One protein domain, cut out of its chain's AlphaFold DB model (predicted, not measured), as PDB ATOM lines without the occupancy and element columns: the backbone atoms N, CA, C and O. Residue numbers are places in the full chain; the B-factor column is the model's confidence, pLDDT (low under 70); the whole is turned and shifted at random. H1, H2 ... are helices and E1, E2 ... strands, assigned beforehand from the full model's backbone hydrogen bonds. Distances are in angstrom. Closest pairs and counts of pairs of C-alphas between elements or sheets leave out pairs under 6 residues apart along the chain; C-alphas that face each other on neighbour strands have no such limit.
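AT A GLANCE: This is residues 8 to 121 of the 124 residues of an uncharacterized protein of marine sediment metagenome (UniProt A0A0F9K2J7). A twisted sheet of five strands, E1 to E5, curls round one helix, H1, which covers its hollow face; on the side away from H1 the stretch of residues 8 to 18 loops back over the sheet. The links from E2 to E3 and from E3 to E4 reach out at opposite ends of the longest axis. The printed part has 114 residues, with five named strands and then one named helix along the chain; the sheet's order is E1, E2, E3, E4, E5, with neighbours antiparallel throughout. The class is mixed, helices and strands, with under half of the residues in named elements. The whole is compact, with a radius of gyration of the C-alphas of 14.2 A, and only just elongated, spanning 46 by 30 by 27 A.

IN THESE COORDINATES: Residues 8 to 21 hold no named element. E1 is residues 22 to 25, 10.3 A long, with C-alpha 22 at (200.855, 361.457, 211.826). E2 is residues 31 to 37, 20.1 A, and E3 is residues 48 to 56, 25.5 A. E4, residues 68 to 78, is the longest strand at 29.8 A and bends by 53 degrees at residue 72. E5 is residues 81 to 87, 17.6 A. H1 is residues 103 to 120, 25.5 A, and ends with C-alpha 120 at (188.057, 360.755, 207.857).

HOW THE PARTS SIT: The strands form a meander, each the antiparallel neighbour of the one before, and each successive two are a hairpin. E1 is an edge strand; N 24 and O 33 join it to E2 within hydrogen-bond range at 2.8 A. Between E2 and E3, N 34 and O 51 are 2.8 A apart. Between E3 and E4, N 52 and O 73 are 2.7 A apart. Between E4 and E5, the other edge strand, N 74 and O 86 are 2.8 A apart. E1 and E5 are apart. H1 is on the sheet, giving two layers, a helix on one face of a sheet. Its closest C-alphas to E2 are those of Leu 33 and Ala 109, 7.0 A, and to E5 those of Gly 81 and Glu 117, 5.8 A. In H1 every O i to N i+4 pair is within hydrogen-bond range.

THE WHOLE: The two C-alphas farthest apart are those of Asn 42 and Gly 60, 46.5 A. The printed part has no cut. The links from E3 to E4 and from E5 to H1 are long, with 11 and 15 residues. The mean pLDDT of the printed part is 83.2; it is under 70 in residues 39 to 46, 57 to 66 and 95 to 96.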
ATOM      1  N   GLU A   8     208.798 356.572 220.852       88.31
ATOM      2  CA  GLU A   8     209.476 355.605 219.974       88.31
ATOM      3  C   GLU A   8     209.444 354.152 220.481       88.31
ATOM      4  O   GLU A   8     209.687 353.231 219.697       88.31
ATOM      5  N   ASP A   9     209.124 353.952 221.764       88.38
ATOM      6  CA  ASP A   9     209.001 352.641 222.405       88.38
ATOM      7  C   ASP A   9     207.559 352.099 222.364       88.38
ATOM      8  O   ASP A   9     207.316 350.959 222.763       88.38
ATOM      9  N   ILE A  10     206.591 352.905 221.907       88.31
ATOM     10  CA  ILE A  10     205.184 352.511 221.794       88.31
ATOM     11  C   ILE A  10     204.926 351.953 220.396       88.31
ATOM     12  O   ILE A  10     205.163 352.626 219.391       88.31
ATOM     13  N   PHE A  11     204.357 350.746 220.343       89.00
ATOM     14  CA  PHE A  11     203.963 350.076 219.103       89.00
ATOM     15  C   PHE A  11     202.442 349.859 219.086       89.00
ATOM     16  O   PHE A  11     201.957 348.868 219.647       89.00
ATOM     17  N   PRO A  12     201.653 350.776 218.493       84.06
ATOM     18  CA  PRO A  12     200.193 350.650 218.468       84.06
ATOM     19  C   PRO A  12     199.710 349.517 217.553       84.06
ATOM     20  O   PRO A  12     198.680 348.898 217.819       84.06
ATOM     21  N   VAL A  13     200.463 349.239 216.486       80.00
ATOM     22  CA  VAL A  13     200.249 348.139 215.536       80.00
ATOM     23  C   VAL A  13     201.558 347.361 215.426       80.00
ATOM     24  O   VAL A  13     202.636 347.943 215.535       80.00
ATOM     25  N   LYS A  14     201.471 346.035 215.256       75.44
ATOM     26  CA  LYS A  14     202.623 345.122 215.272       75.44
ATOM     27  C   LYS A  14     203.753 345.660 214.375       75.44
ATOM     28  O   LYS A  14     203.622 345.647 213.157       75.44
ATOM     29  N   CYS A  15     204.849 346.081 215.012       78.06
ATOM     30  CA  CYS A  15     206.089 346.593 214.412       78.06
ATOM     31  C   CYS A  15     206.095 348.039 213.871       78.06
ATOM     32  O   CYS A  15     207.127 348.443 213.343       78.06
ATOM     33  N   THR A  16     205.036 348.837 214.041       86.06
ATOM     34  CA  THR A  16     205.056 350.271 213.677       86.06
ATOM     35  C   THR A  16     205.274 351.125 214.917       86.06
ATOM     36  O   THR A  16     204.514 350.994 215.880       86.06
ATOM     37  N   LYS A  17     206.287 352.000 214.913       89.81
ATOM     38  CA  LYS A  17     206.520 352.915 216.036       89.81
ATOM     39  C   LYS A  17     205.498 354.038 215.999       89.81
ATOM     40  O   LYS A  17     205.141 354.527 214.930       89.81
ATOM     41  N   LEU A  18     205.080 354.509 217.169       90.38
ATOM     42  CA  LEU A  18     204.161 355.642 217.262       90.38
ATOM     43  C   LEU A  18     204.726 356.908 216.594       90.38
ATOM     44  O   LEU A  18     203.980 357.677 216.001       90.38
ATOM     45  N   THR A  19     206.046 357.106 216.632       89.56
ATOM     46  CA  THR A  19     206.729 358.236 215.974       89.56
ATOM     47  C   THR A  19     206.645 358.217 214.449       89.56
ATOM     48  O   THR A  19     206.906 359.244 213.828       89.56
ATOM     49  N   ASP A  20     206.278 357.083 213.849       90.06
ATOM     50  CA  ASP A  20     206.083 356.966 212.402       90.06
ATOM     51  C   ASP A  20     204.677 357.444 211.982       90.06
ATOM     52  O   ASP A  20     204.399 357.615 210.794       90.06
ATOM     53  N   TRP A  21     203.773 357.657 212.946       92.06
ATOM     54  CA  TRP A  21     202.395 358.080 212.704       92.06
ATOM     55  C   TRP A  21     202.289 359.592 212.517       92.06
ATOM     56  O   TRP A  21     203.118 360.379 212.983       92.06
ATOM     57  N   LYS A  22     201.202 360.031 211.875       93.31
ATOM     58  CA  LYS A  22     200.855 361.457 211.826       93.31
ATOM     59  C   LYS A  22     200.445 361.911 213.218       93.31
ATOM     60  O   LYS A  22     199.854 361.132 213.958       93.31
ATOM     61  N   PHE A  23     200.692 363.173 213.565       94.81
ATOM     62  CA  PHE A  23     200.282 363.697 214.867       94.81
ATOM     63  C   PHE A  23     199.727 365.119 214.812       94.81
ATOM     64  O   PHE A  23     199.993 365.886 213.886       94.81
ATOM     65  N   ILE A  24     198.948 365.453 215.839       95.44
ATOM     66  CA  ILE A  24     198.453 366.792 216.150       95.44
ATOM     67  C   ILE A  24     198.935 367.134 217.559       95.44
ATOM     68  O   ILE A  24     198.611 366.424 218.510       95.44
ATOM     69  N   ALA A  25     199.697 368.219 217.704       94.06
ATOM     70  CA  ALA A  25     200.002 368.778 219.018       94.06
ATOM     71  C   ALA A  25     198.758 369.490 219.568       94.06
ATOM     72  O   ALA A  25     198.174 370.342 218.889       94.06
ATOM     73  N   ILE A  26     198.346 369.151 220.787       94.38
ATOM     74  CA  ILE A  26     197.182 369.758 221.427       94.38
ATOM     75  C   ILE A  26     197.619 371.081 222.057       94.38
ATOM     76  O   ILE A  26     198.404 371.130 223.003       94.38
ATOM     77  N   LYS A  27     197.135 372.184 221.481       91.25
ATOM     78  CA  LYS A  27     197.561 373.540 221.843       91.25
ATOM     79  C   LYS A  27     197.388 373.805 223.344       91.25
ATOM     80  O   LYS A  27     196.316 373.555 223.884       91.25
ATOM     81  N   ASN A  28     198.405 374.423 223.951       89.56
ATOM     82  CA  ASN A  28     198.473 374.781 225.376       89.56
ATOM     83  C   ASN A  28     198.489 373.582 226.340       89.56
ATOM     84  O   ASN A  28     198.165 373.749 227.509       89.56
ATOM     85  N   THR A  29     198.864 372.401 225.859       90.00
ATOM     86  CA  THR A  29     199.023 371.195 226.676       90.00
ATOM     87  C   THR A  29     200.312 370.487 226.265       90.00
ATOM     88  O   THR A  29     200.881 370.797 225.215       90.00
ATOM     89  N   GLU A  30     200.717 369.484 227.037       89.00
ATOM     90  CA  GLU A  30     201.813 368.574 226.676       89.00
ATOM     91  C   GLU A  30     201.316 367.315 225.943       89.00
ATOM     92  O   GLU A  30     202.010 366.296 225.876       89.00
ATOM     93  N   MET A  31     200.090 367.356 225.404       91.81
ATOM     94  CA  MET A  31     199.468 366.220 224.736       91.81
ATOM     95  C   MET A  31     199.690 366.221 223.222       91.81
ATOM     96  O   MET A  31     199.626 367.248 222.540       91.81
ATOM     97  N   PHE A  32     199.860 365.021 222.675       93.81
ATOM     98  CA  PHE A  32     199.994 364.755 221.249       93.81
ATOM     99  C   PHE A  32     199.010 363.662 220.846       93.81
ATOM    100  O   PHE A  32     198.997 362.582 221.436       93.81
ATOM    101  N   LEU A  33     198.188 363.936 219.834       96.31
ATOM    102  CA  LEU A  33     197.264 362.974 219.245       96.31
ATOM    103  C   LEU A  33     197.866 362.408 217.962       96.31
ATOM    104  O   LEU A  33     197.851 363.063 216.920       96.31
ATOM    105  N   TYR A  34     198.378 361.189 218.047       95.69
ATOM    106  CA  TYR A  34     198.877 360.416 216.922       95.69
ATOM    107  C   TYR A  34     197.743 359.648 216.249       95.69
ATOM    108  O   TYR A  34     196.810 359.190 216.914       95.69
ATOM    109  N   TYR A  35     197.827 359.477 214.934       94.94
ATOM    110  CA  TYR A  35     196.887 358.684 214.157       94.94
ATOM    111  C   TYR A  35     197.539 358.101 212.905       94.94
ATOM    112  O   TYR A  35     198.413 358.716 212.287       94.94
ATOM    113  N   ASP A  36     197.060 356.929 212.512       92.75
ATOM    114  CA  ASP A  36     197.428 356.286 211.258       92.75
ATOM    115  C   ASP A  36     196.210 355.623 210.628       92.75
ATOM    116  O   ASP A  36     195.300 355.149 211.317       92.75
ATOM    117  N   PHE A  37     196.169 355.644 209.303       89.19
ATOM    118  CA  PHE A  37     195.035 355.117 208.565       89.19
ATOM    119  C   PHE A  37     195.052 353.596 208.583       89.19
ATOM    120  O   PHE A  37     196.101 352.959 208.567       89.19
ATOM    121  N   LEU A  38     193.864 353.002 208.610       84.56
ATOM    122  CA  LEU A  38     193.752 351.558 208.490       84.56
ATOM    123  C   LEU A  38     194.101 351.164 207.049       84.56
ATOM    124  O   LEU A  38     193.374 351.520 206.122       84.56
ATOM    125  N   ASP A  39     195.208 350.439 206.857       67.00
ATOM    126  CA  ASP A  39     195.609 349.906 205.550       67.00
ATOM    127  C   ASP A  39     194.729 348.703 205.186       67.00
ATOM    128  O   ASP A  39     195.086 347.530 205.329       67.00
ATOM    129  N   TYR A  40     193.500 348.994 204.776       52.62
ATOM    130  CA  TYR A  40     192.642 347.994 204.179       52.62
ATOM    131  C   TYR A  40     192.965 347.932 202.694       52.62
ATOM    132  O   TYR A  40     192.652 348.843 201.932       52.62
ATOM    133  N   LYS A  41     193.475 346.782 202.248       49.56
ATOM    134  CA  LYS A  41     193.550 346.372 200.833       49.56
ATOM    135  C   LYS A  41     192.205 346.459 200.064       49.56
ATOM    136  O   LYS A  41     192.156 346.067 198.904       49.56
ATOM    137  N   ASN A  42     191.131 346.977 200.671       46.28
ATOM    138  CA  ASN A  42     189.826 347.257 200.081       46.28
ATOM    139  C   ASN A  42     189.442 348.734 200.279       46.28
ATOM    140  O   ASN A  42     189.315 349.226 201.397       46.28
ATOM    141  N   LYS A  43     189.234 349.419 199.152       43.38
ATOM    142  CA  LYS A  43     189.188 350.881 198.980       43.38
ATOM    143  C   LYS A  43     187.932 351.604 199.506       43.38
ATOM    144  O   LYS A  43     187.703 352.741 199.106       43.38
ATOM    145  N   GLU A  44     187.126 351.010 200.385       50.59
ATOM    146  CA  GLU A  44     185.834 351.612 200.785       50.59
ATOM    147  C   GLU A  44     185.630 351.864 202.285       50.59
ATOM    148  O   GLU A  44     184.575 352.363 202.671       50.59
ATOM    149  N   VAL A  45     186.623 351.616 203.146       54.56
ATOM    150  CA  VAL A  45     186.435 351.761 204.600       54.56
ATOM    151  C   VAL A  45     187.432 352.757 205.193       54.56
ATOM    152  O   VAL A  45     188.508 352.393 205.658       54.56
ATOM    153  N   GLY A  46     187.075 354.044 205.135       68.81
ATOM    154  CA  GLY A  46     187.846 355.144 205.720       68.81
ATOM    155  C   GLY A  46     187.803 355.092 207.244       68.81
ATOM    156  O   GLY A  46     186.765 355.339 207.845       68.81
ATOM    157  N   GLY A  47     188.919 354.738 207.868       85.81
ATOM    158  CA  GLY A  47     189.067 354.682 209.318       85.81
ATOM    159  C   GLY A  47     190.520 354.892 209.720       85.81
ATOM    160  O   GLY A  47     191.420 354.913 208.875       85.81
ATOM    161  N   PHE A  48     190.757 355.070 211.012       92.00
ATOM    162  CA  PHE A  48     192.088 355.322 211.547       92.00
ATOM    163  C   PHE A  48     192.228 354.768 212.962       92.00
ATOM    164  O   PHE A  48     191.293 354.804 213.762       92.00
ATOM    165  N   ASN A  49     193.423 354.285 213.281       94.19
ATOM    166  CA  ASN A  49     193.829 354.105 214.665       94.19
ATOM    167  C   ASN A  49     194.283 355.450 215.224       94.19
ATOM    168  O   ASN A  49     194.827 356.279 214.492       94.19
ATOM    169  N   PHE A  50     194.106 355.655 216.522       95.50
ATOM    170  CA  PHE A  50     194.588 356.854 217.192       95.50
ATOM    171  C   PHE A  50     195.147 356.553 218.574       95.50
ATOM    172  O   PHE A  50     194.761 355.591 219.242       95.50
ATOM    173  N   TYR A  51     196.058 357.416 219.003       94.62
ATOM    174  CA  TYR A  51     196.751 357.310 220.273       94.62
ATOM    175  C   TYR A  51     197.092 358.711 220.778       94.62
ATOM    176  O   TYR A  51     197.839 359.448 220.141       94.62
ATOM    177  N   CYS A  52     196.539 359.099 221.915       94.56
ATOM    178  CA  CYS A  52     196.855 360.344 222.590       94.56
ATOM    179  C   CYS A  52     197.826 360.065 223.730       94.56
ATOM    180  O   CYS A  52     197.532 359.263 224.619       94.56
ATOM    181  N   ILE A  53     198.975 360.729 223.699       91.75
ATOM    182  CA  ILE A  53     199.959 360.684 224.775       91.75
ATOM    183  C   ILE A  53     200.134 362.057 225.400       91.75
ATOM    184  O   ILE A  53     199.992 363.066 224.719       91.75
ATOM    185  N   GLU A  54     200.504 362.082 226.671       90.19
ATOM    186  CA  GLU A  54     201.034 363.254 227.363       90.19
ATOM    187  C   GLU A  54     202.540 363.071 227.543       90.19
ATOM    188  O   GLU A  54     202.985 362.042 228.064       90.19
ATOM    189  N   ALA A  55     203.324 364.044 227.082       84.81
ATOM    190  CA  ALA A  55     204.768 364.050 227.248       84.81
ATOM    191  C   ALA A  55     205.143 364.497 228.668       84.81
ATOM    192  O   ALA A  55     204.772 365.570 229.133       84.81
ATOM    193  N   VAL A  56     205.944 363.682 229.345       75.69
ATOM    194  CA  VAL A  56     206.610 364.030 230.596       75.69
ATOM    195  C   VAL A  56     207.976 364.603 230.244       75.69
ATOM    196  O   VAL A  56     208.885 363.886 229.819       75.69
ATOM    197  N   MET A  57     208.109 365.918 230.395       67.75
ATOM    198  CA  MET A  57     209.366 366.634 230.184       67.75
ATOM    199  C   MET A  57     210.002 366.988 231.530       67.75
ATOM    200  O   MET A  57     209.339 367.563 232.394       67.75
ATOM    201  N   TRP A  58     211.295 366.701 231.703       48.44
ATOM    202  CA  TRP A  58     212.110 367.328 232.743       48.44
ATOM    203  C   TRP A  58     212.976 368.420 232.111       48.44
ATOM    204  O   TRP A  58     213.868 368.151 231.314       48.44
ATOM    205  N   GLY A  59     212.726 369.672 232.491       42.88
ATOM    206  CA  GLY A  59     213.527 370.818 232.059       42.88
ATOM    207  C   GLY A  59     212.734 371.788 231.195       42.88
ATOM    208  O   GLY A  59     212.269 371.465 230.105       42.88
ATOM    209  N   GLY A  60     212.571 373.004 231.713       41.16
ATOM    210  CA  GLY A  60     211.840 374.065 231.048       41.16
ATOM    211  C   GLY A  60     212.419 374.408 229.675       41.16
ATOM    212  O   GLY A  60     213.610 374.664 229.521       41.16
ATOM    213  N   SER A  61     211.504 374.531 228.720       45.56
ATOM    214  CA  SER A  61     211.630 375.194 227.423       45.56
ATOM    215  C   SER A  61     212.264 374.414 226.256       45.56
ATOM    216  O   SER A  61     213.444 374.080 226.218       45.56
ATOM    217  N   LYS A  62     211.420 374.278 225.222       47.97
ATOM    218  CA  LYS A  62     211.712 374.035 223.801       47.97
ATOM    219  C   LYS A  62     212.332 372.673 223.452       47.97
ATOM    220  O   LYS A  62     213.523 372.567 223.182       47.97
ATOM    221  N   PHE A  63     211.447 371.678 223.328       53.38
ATOM    222  CA  PHE A  63     211.508 370.568 222.358       53.38
ATOM    223  C   PHE A  63     212.890 369.949 222.102       53.38
ATOM    224  O   PHE A  63     213.328 369.877 220.954       53.38
ATOM    225  N   LYS A  64     213.595 369.479 223.134       52.00
ATOM    226  CA  LYS A  64     214.814 368.686 222.888       52.00
ATOM    227  C   LYS A  64     214.746 367.249 223.365       52.00
ATOM    228  O   LYS A  64     215.473 366.428 222.812       52.00
ATOM    229  N   ARG A  65     213.881 366.912 224.327       57.66
ATOM    230  CA  ARG A  65     213.823 365.546 224.843       57.66
ATOM    231  C   ARG A  65     212.511 365.254 225.567       57.66
ATOM    232  O   ARG A  65     212.158 365.960 226.503       57.66
ATOM    233  N   ILE A  66     211.813 364.214 225.120       69.31
ATOM    234  CA  ILE A  66     210.737 363.579 225.883       69.31
ATOM    235  C   ILE A  66     211.423 362.534 226.763       69.31
ATOM    236  O   ILE A  66     212.015 361.584 226.248       69.31
ATOM    237  N   ASP A  67     211.407 362.737 228.079       71.19
ATOM    238  CA  ASP A  67     211.996 361.776 229.020       71.19
ATOM    239  C   ASP A  67     211.050 360.611 229.302       71.19
ATOM    240  O   ASP A  67     211.487 359.532 229.693       71.19
ATOM    241  N   GLY A  68     209.761 360.820 229.045       80.81
ATOM    242  CA  GLY A  68     208.727 359.832 229.239       80.81
ATOM    243  C   GLY A  68     207.381 360.283 228.693       80.81
ATOM    244  O   GLY A  68     207.193 361.451 228.377       80.81
ATOM    245  N   CYS A  69     206.422 359.377 228.591       85.88
ATOM    246  CA  CYS A  69     205.053 359.686 228.221       85.88
ATOM    247  C   CYS A  69     204.062 358.735 228.893       85.88
ATOM    248  O   CYS A  69     204.409 357.636 229.343       85.88
ATOM    249  N   LYS A  70     202.815 359.193 228.967       87.69
ATOM    250  CA  LYS A  70     201.650 358.436 229.431       87.69
ATOM    251  C   LYS A  70     200.626 358.365 228.309       87.69
ATOM    252  O   LYS A  70     200.432 359.352 227.606       87.69
ATOM    253  N   CYS A  71     199.942 357.233 228.153       90.19
ATOM    254  CA  CYS A  71     198.826 357.132 227.218       90.19
ATOM    255  C   CYS A  71     197.589 357.768 227.857       90.19
ATOM    256  O   CYS A  71     197.049 357.227 228.809       90.19
ATOM    257  N   ILE A  72     197.094 358.892 227.359       92.88
ATOM    258  CA  ILE A  72     195.856 359.480 227.888       92.88
ATOM    259  C   ILE A  72     194.661 358.648 227.422       92.88
ATOM    260  O   ILE A  72     193.895 358.132 228.236       92.88
ATOM    261  N   PHE A  73     194.550 358.445 226.110       94.25
ATOM    262  CA  PHE A  73     193.582 357.535 225.513       94.25
ATOM    263  C   PHE A  73     194.087 356.998 224.177       94.25
ATOM    264  O   PHE A  73     194.946 357.592 223.535       94.25
ATOM    265  N   LYS A  74     193.512 355.901 223.708       94.75
ATOM    266  CA  LYS A  74     193.772 355.315 222.392       94.75
ATOM    267  C   LYS A  74     192.529 354.627 221.863       94.75
ATOM    268  O   LYS A  74     191.588 354.362 222.609       94.75
ATOM    269  N   GLY A  75     192.534 354.278 220.589       94.25
ATOM    270  CA  GLY A  75     191.394 353.596 220.014       94.25
ATOM    271  C   GLY A  75     191.451 353.467 218.510       94.25
ATOM    272  O   GLY A  75     192.504 353.601 217.884       94.25
ATOM    273  N   ILE A  76     190.283 353.184 217.953       93.88
ATOM    274  CA  ILE A  76     190.086 353.007 216.522       93.88
ATOM    275  C   ILE A  76     188.753 353.627 216.117       93.88
ATOM    276  O   ILE A  76     187.730 353.493 216.801       93.88
ATOM    277  N   ALA A  77     188.792 354.322 214.992       92.81
ATOM    278  CA  ALA A  77     187.640 354.841 214.291       92.81
ATOM    279  C   ALA A  77     187.498 354.117 212.949       92.81
ATOM    280  O   ALA A  77     188.489 353.807 212.287       92.81
ATOM    281  N   TYR A  78     186.259 353.862 212.558       90.12
ATOM    282  CA  TYR A  78     185.892 353.271 211.275       90.12
ATOM    283  C   TYR A  78     185.106 354.283 210.445       90.12
ATOM    284  O   TYR A  78     185.032 355.464 210.781       90.12
ATOM    285  N   TRP A  79     184.524 353.819 209.347       85.31
ATOM    286  CA  TRP A  79     183.742 354.640 208.434       85.31
ATOM    287  C   TRP A  79     182.559 355.348 209.106       85.31
ATOM    288  O   TRP A  79     182.190 356.410 208.630       85.31
ATOM    289  N   ASP A  80     182.026 354.814 210.206       86.44
ATOM    290  CA  ASP A  80     180.870 355.322 210.958       86.44
ATOM    291  C   ASP A  80     181.236 356.095 212.239       86.44
ATOM    292  O   ASP A  80     180.363 356.464 213.023       86.44
ATOM    293  N   GLY A  81     182.526 356.353 212.471       90.44
ATOM    294  CA  GLY A  81     183.005 357.141 213.607       90.44
ATOM    295  C   GLY A  81     183.875 356.356 214.588       90.44
ATOM    296  O   GLY A  81     184.465 355.323 214.262       90.44
ATOM    297  N   ILE A  82     184.011 356.886 215.808       93.69
ATOM    298  CA  ILE A  82     184.843 356.294 216.866       93.69
ATOM    299  C   ILE A  82     184.136 355.058 217.426       93.69
ATOM    300  O   ILE A  82     183.107 355.182 218.085       93.69
ATOM    301  N   ARG A  83     184.707 353.866 217.210       91.62
ATOM    302  CA  ARG A  83     184.125 352.601 217.695       91.62
ATOM    303  C   ARG A  83     184.667 352.159 219.041       91.62
ATOM    304  O   ARG A  83     183.938 351.583 219.841       91.62
ATOM    305  N   HIS A  84     185.947 352.413 219.287       92.88
ATOM    306  CA  HIS A  84     186.574 352.060 220.550       92.88
ATOM    307  C   HIS A  84     187.413 353.220 221.066       92.88
ATOM    308  O   HIS A  84     188.207 353.788 220.316       92.88
ATOM    309  N   LEU A  85     187.256 353.529 222.352       93.69
ATOM    310  CA  LEU A  85     188.035 354.518 223.084       93.69
ATOM    311  C   LEU A  85     188.442 353.909 224.428       93.69
ATOM    312  O   LEU A  85     187.592 353.589 225.255       93.69
ATOM    313  N   TYR A  86     189.742 353.737 224.624       91.44
ATOM    314  CA  TYR A  86     190.342 353.174 225.827       91.44
ATOM    315  C   TYR A  86     191.210 354.237 226.484       91.44
ATOM    316  O   TYR A  86     191.969 354.908 225.793       91.44
ATOM    317  N   PHE A  87     191.133 354.376 227.802       91.06
ATOM    318  CA  PHE A  87     192.028 355.251 228.557       91.06
ATOM    319  C   PHE A  87     193.252 354.459 228.996       91.06
ATOM    320  O   PHE A  87     193.109 353.343 229.482       91.06
ATOM    321  N   GLY A  88     194.454 355.003 228.820       88.44
ATOM    322  CA  GLY A  88     195.674 354.272 229.149       88.44
ATOM    323  C   GLY A  88     196.033 353.101 228.224       88.44
ATOM    324  O   GLY A  88     195.327 352.733 227.280       88.44
ATOM    325  N   ASP A  89     197.180 352.492 228.506       86.06
ATOM    326  CA  ASP A  89     197.739 351.351 227.782       86.06
ATOM    327  C   ASP A  89     198.693 350.594 228.700       86.06
ATOM    328  O   ASP A  89     199.421 351.227 229.445       86.06
ATOM    329  N   LYS A  90     198.740 349.264 228.591       83.12
ATOM    330  CA  LYS A  90     199.709 348.399 229.284       83.12
ATOM    331  C   LYS A  90     201.171 348.676 228.921       83.12
ATOM    332  O   LYS A  90     202.069 348.259 229.640       83.12
ATOM    333  N   GLN A  91     201.415 349.271 227.753       84.25
ATOM    334  CA  GLN A  91     202.754 349.684 227.340       84.25
ATOM    335  C   GLN A  91     203.228 350.864 228.185       84.25
ATOM    336  O   GLN A  91     204.419 350.974 228.439       84.25
ATOM    337  N   THR A  92     202.300 351.695 228.654       77.62
ATOM    338  CA  THR A  92     202.534 352.779 229.609       77.62
ATOM    339  C   THR A  92     202.145 352.341 231.028       77.62
ATOM    340  O   THR A  92     201.384 351.399 231.213       77.62
ATOM    341  N   ASP A  93     202.628 353.020 232.067       71.38
ATOM    342  CA  ASP A  93     202.334 352.616 233.458       71.38
ATOM    343  C   ASP A  93     200.860 352.817 233.869       71.38
ATOM    344  O   ASP A  93     200.451 352.477 234.980       71.38
ATOM    345  N   ASN A  94     200.034 353.373 232.984       70.94
ATOM    346  CA  ASN A  94     198.647 353.693 233.254       70.94
ATOM    347  C   ASN A  94     197.707 352.705 232.530       70.94
ATOM    348  O   ASN A  94     197.276 352.898 231.399       70.94
ATOM    349  N   TYR A  95     197.420 351.592 233.208       69.31
ATOM    350  CA  TYR A  95     196.605 350.467 232.733       69.31
ATOM    351  C   TYR A  95     195.101 350.759 232.840       69.31
ATOM    352  O   TYR A  95     194.476 350.414 233.840       69.31
ATOM    353  N   GLY A  96     194.480 351.386 231.838       67.56
ATOM    354  CA  GLY A  96     193.027 351.626 231.892       67.56
ATOM    355  C   GLY A  96     192.609 352.836 232.739       67.56
ATOM    356  O   GLY A  96     191.430 353.176 232.779       67.56
ATOM    357  N   TYR A  97     193.555 353.460 233.447       73.25
ATOM    358  CA  TYR A  97     193.283 354.420 234.515       73.25
ATOM    359  C   TYR A  97     194.167 355.657 234.379       73.25
ATOM    360  O   TYR A  97     195.377 355.538 234.199       73.25
ATOM    361  N   LEU A  98     193.578 356.847 234.487       75.88
ATOM    362  CA  LEU A  98     194.292 358.121 234.438       75.88
ATOM    363  C   LEU A  98     194.258 358.772 235.826       75.88
ATOM    364  O   LEU A  98     193.193 359.124 236.325       75.88
ATOM    365  N   TYR A  99     195.422 358.905 236.466       72.88
ATOM    366  CA  TYR A  99     195.540 359.555 237.772       72.88
ATOM    367  C   TYR A  99     195.388 361.070 237.620       72.88
ATOM    368  O   TYR A  99     196.180 361.680 236.908       72.88
ATOM    369  N   TYR A 100     194.407 361.655 238.317       79.19
ATOM    370  CA  TYR A 100     194.140 363.102 238.348       79.19
ATOM    371  C   TYR A 100     194.095 363.749 236.952       79.19
ATOM    372  O   TYR A 100     194.937 364.589 236.634       79.19
ATOM    373  N   PRO A 101     193.132 363.359 236.096       83.75
ATOM    374  CA  PRO A 101     193.046 363.902 234.749       83.75
ATOM    375  C   PRO A 101     192.777 365.411 234.777       83.75
ATOM    376  O   PRO A 101     191.829 365.864 235.421       83.75
ATOM    377  N   HIS A 102     193.557 366.183 234.018       89.06
ATOM    378  CA  HIS A 102     193.218 367.575 233.738       89.06
ATOM    379  C   HIS A 102     192.089 367.614 232.698       89.06
ATOM    380  O   HIS A 102     192.303 367.373 231.508       89.06
ATOM    381  N   ILE A 103     190.856 367.848 233.155       92.88
ATOM    382  CA  ILE A 103     189.648 367.708 232.323       92.88
ATOM    383  C   ILE A 103     189.644 368.678 231.137       92.88
ATOM    384  O   ILE A 103     189.200 368.311 230.047       92.88
ATOM    385  N   ASP A 104     190.174 369.889 231.306       94.44
ATOM    386  CA  ASP A 104     190.226 370.872 230.222       94.44
ATOM    387  C   ASP A 104     191.173 370.442 229.097       94.44
ATOM    388  O   ASP A 104     190.830 370.578 227.919       94.44
ATOM    389  N   ASP A 105     192.304 369.827 229.436       93.31
ATOM    390  CA  ASP A 105     193.276 369.332 228.456       93.31
ATOM    391  C   ASP A 105     192.702 368.131 227.705       93.31
ATOM    392  O   ASP A 105     192.769 368.058 226.473       93.31
ATOM    393  N   LEU A 106     192.031 367.231 228.434       94.06
ATOM    394  CA  LEU A 106     191.315 366.107 227.838       94.06
ATOM    395  C   LEU A 106     190.234 366.593 226.860       94.06
ATOM    396  O   LEU A 106     190.113 366.065 225.754       94.06
ATOM    397  N   ASN A 107     189.482 367.633 227.224       96.50
ATOM    398  CA  ASN A 107     188.485 368.239 226.346       96.50
ATOM    399  C   ASN A 107     189.110 368.816 225.068       96.50
ATOM    400  O   ASN A 107     188.515 368.708 223.993       96.50
ATOM    401  N   LEU A 108     190.294 369.427 225.153       97.38
ATOM    402  CA  LEU A 108     191.023 369.913 223.978       97.38
ATOM    403  C   LEU A 108     191.453 368.753 223.069       97.38
ATOM    404  O   LEU A 108     191.207 368.805 221.861       97.38
ATOM    405  N   ALA A 109     192.004 367.680 223.639       96.94
ATOM    406  CA  ALA A 109     192.406 366.493 222.887       96.94
ATOM    407  C   ALA A 109     191.212 365.803 222.197       96.94
ATOM    408  O   ALA A 109     191.276 365.476 221.009       96.94
ATOM    409  N   LEU A 110     190.083 365.651 222.898       97.19
ATOM    410  CA  LEU A 110     188.856 365.069 222.345       97.19
ATOM    411  C   LEU A 110     188.239 365.937 221.236       97.19
ATOM    412  O   LEU A 110     187.687 365.403 220.272       97.19
ATOM    413  N   LYS A 111     188.358 367.270 221.313       97.56
ATOM    414  CA  LYS A 111     187.930 368.170 220.229       97.56
ATOM    415  C   LYS A 111     188.742 367.945 218.954       97.56
ATOM    416  O   LYS A 111     188.150 367.913 217.874       97.56
ATOM    417  N   GLU A 112     190.059 367.769 219.056       97.94
ATOM    418  CA  GLU A 112     190.898 367.437 217.895       97.94
ATOM    419  C   GLU A 112     190.582 366.038 217.346       97.94
ATOM    420  O   GLU A 112     190.440 365.878 216.131       97.94
ATOM    421  N   LEU A 113     190.337 365.050 218.214       97.44
ATOM    422  CA  LEU A 113     189.877 363.724 217.789       97.44
ATOM    423  C   LEU A 113     188.543 363.801 217.029       97.44
ATOM    424  O   LEU A 113     188.406 363.202 215.964       97.44
ATOM    425  N   LYS A 114     187.580 364.601 217.504       95.88
ATOM    426  CA  LYS A 114     186.296 364.792 216.811       95.88
ATOM    427  C   LYS A 114     186.461 365.463 215.446       95.88
ATOM    428  O   LYS A 114     185.676 365.202 214.533       95.88
ATOM    429  N   LYS A 115     187.457 366.340 215.276       95.19
ATOM    430  CA  LYS A 115     187.781 366.920 213.962       95.19
ATOM    431  C   LYS A 115     188.349 365.864 213.012       95.19
ATOM    432  O   LYS A 115     187.948 365.856 211.851       95.19
ATOM    433  N   LEU A 116     189.228 364.979 213.494       93.62
ATOM    434  CA  LEU A 116     189.732 363.843 212.712       93.62
ATOM    435  C   LEU A 116     188.597 362.902 212.300       93.62
ATOM    436  O   LEU A 116     188.483 362.578 211.122       93.62
ATOM    437  N   GLU A 117     187.722 362.542 213.240       93.00
ATOM    438  CA  GLU A 117     186.534 361.725 212.980       93.00
ATOM    439  C   GLU A 117     185.675 362.347 211.870       93.00
ATOM    440  O   GLU A 117     185.442 361.719 210.847       93.00
ATOM    441  N   LYS A 118     185.297 363.626 211.989       90.81
ATOM    442  CA  LYS A 118     184.503 364.325 210.958       90.81
ATOM    443  C   LYS A 118     185.180 364.398 209.588       90.81
ATOM    444  O   LYS A 118     184.493 364.612 208.592       90.81
ATOM    445  N   LYS A 119     186.511 364.345 209.551       90.50
ATOM    446  CA  LYS A 119     187.299 364.471 208.323       90.50
ATOM    447  C   LYS A 119     187.476 363.131 207.614       90.50
ATOM    448  O   LYS A 119     187.546 363.117 206.389       90.50
ATOM    449  N   TYR A 120     187.603 362.047 208.374       88.75
ATOM    450  CA  TYR A 120     188.057 360.755 207.857       88.75
ATOM    451  C   TYR A 120     187.048 359.618 208.020       88.75
ATOM    452  O   TYR A 120     187.157 358.624 207.306       88.75
ATOM    453  N   CYS A 121     186.056 359.772 208.890       86.88
ATOM    454  CA  CYS A 121     184.884 358.906 208.955       86.88
ATOM    455  C   CYS A 121     183.802 359.516 208.050       86.88
ATOM    456  O   CYS A 121     183.635 360.741 208.013       86.88
TER     457      CYS A 121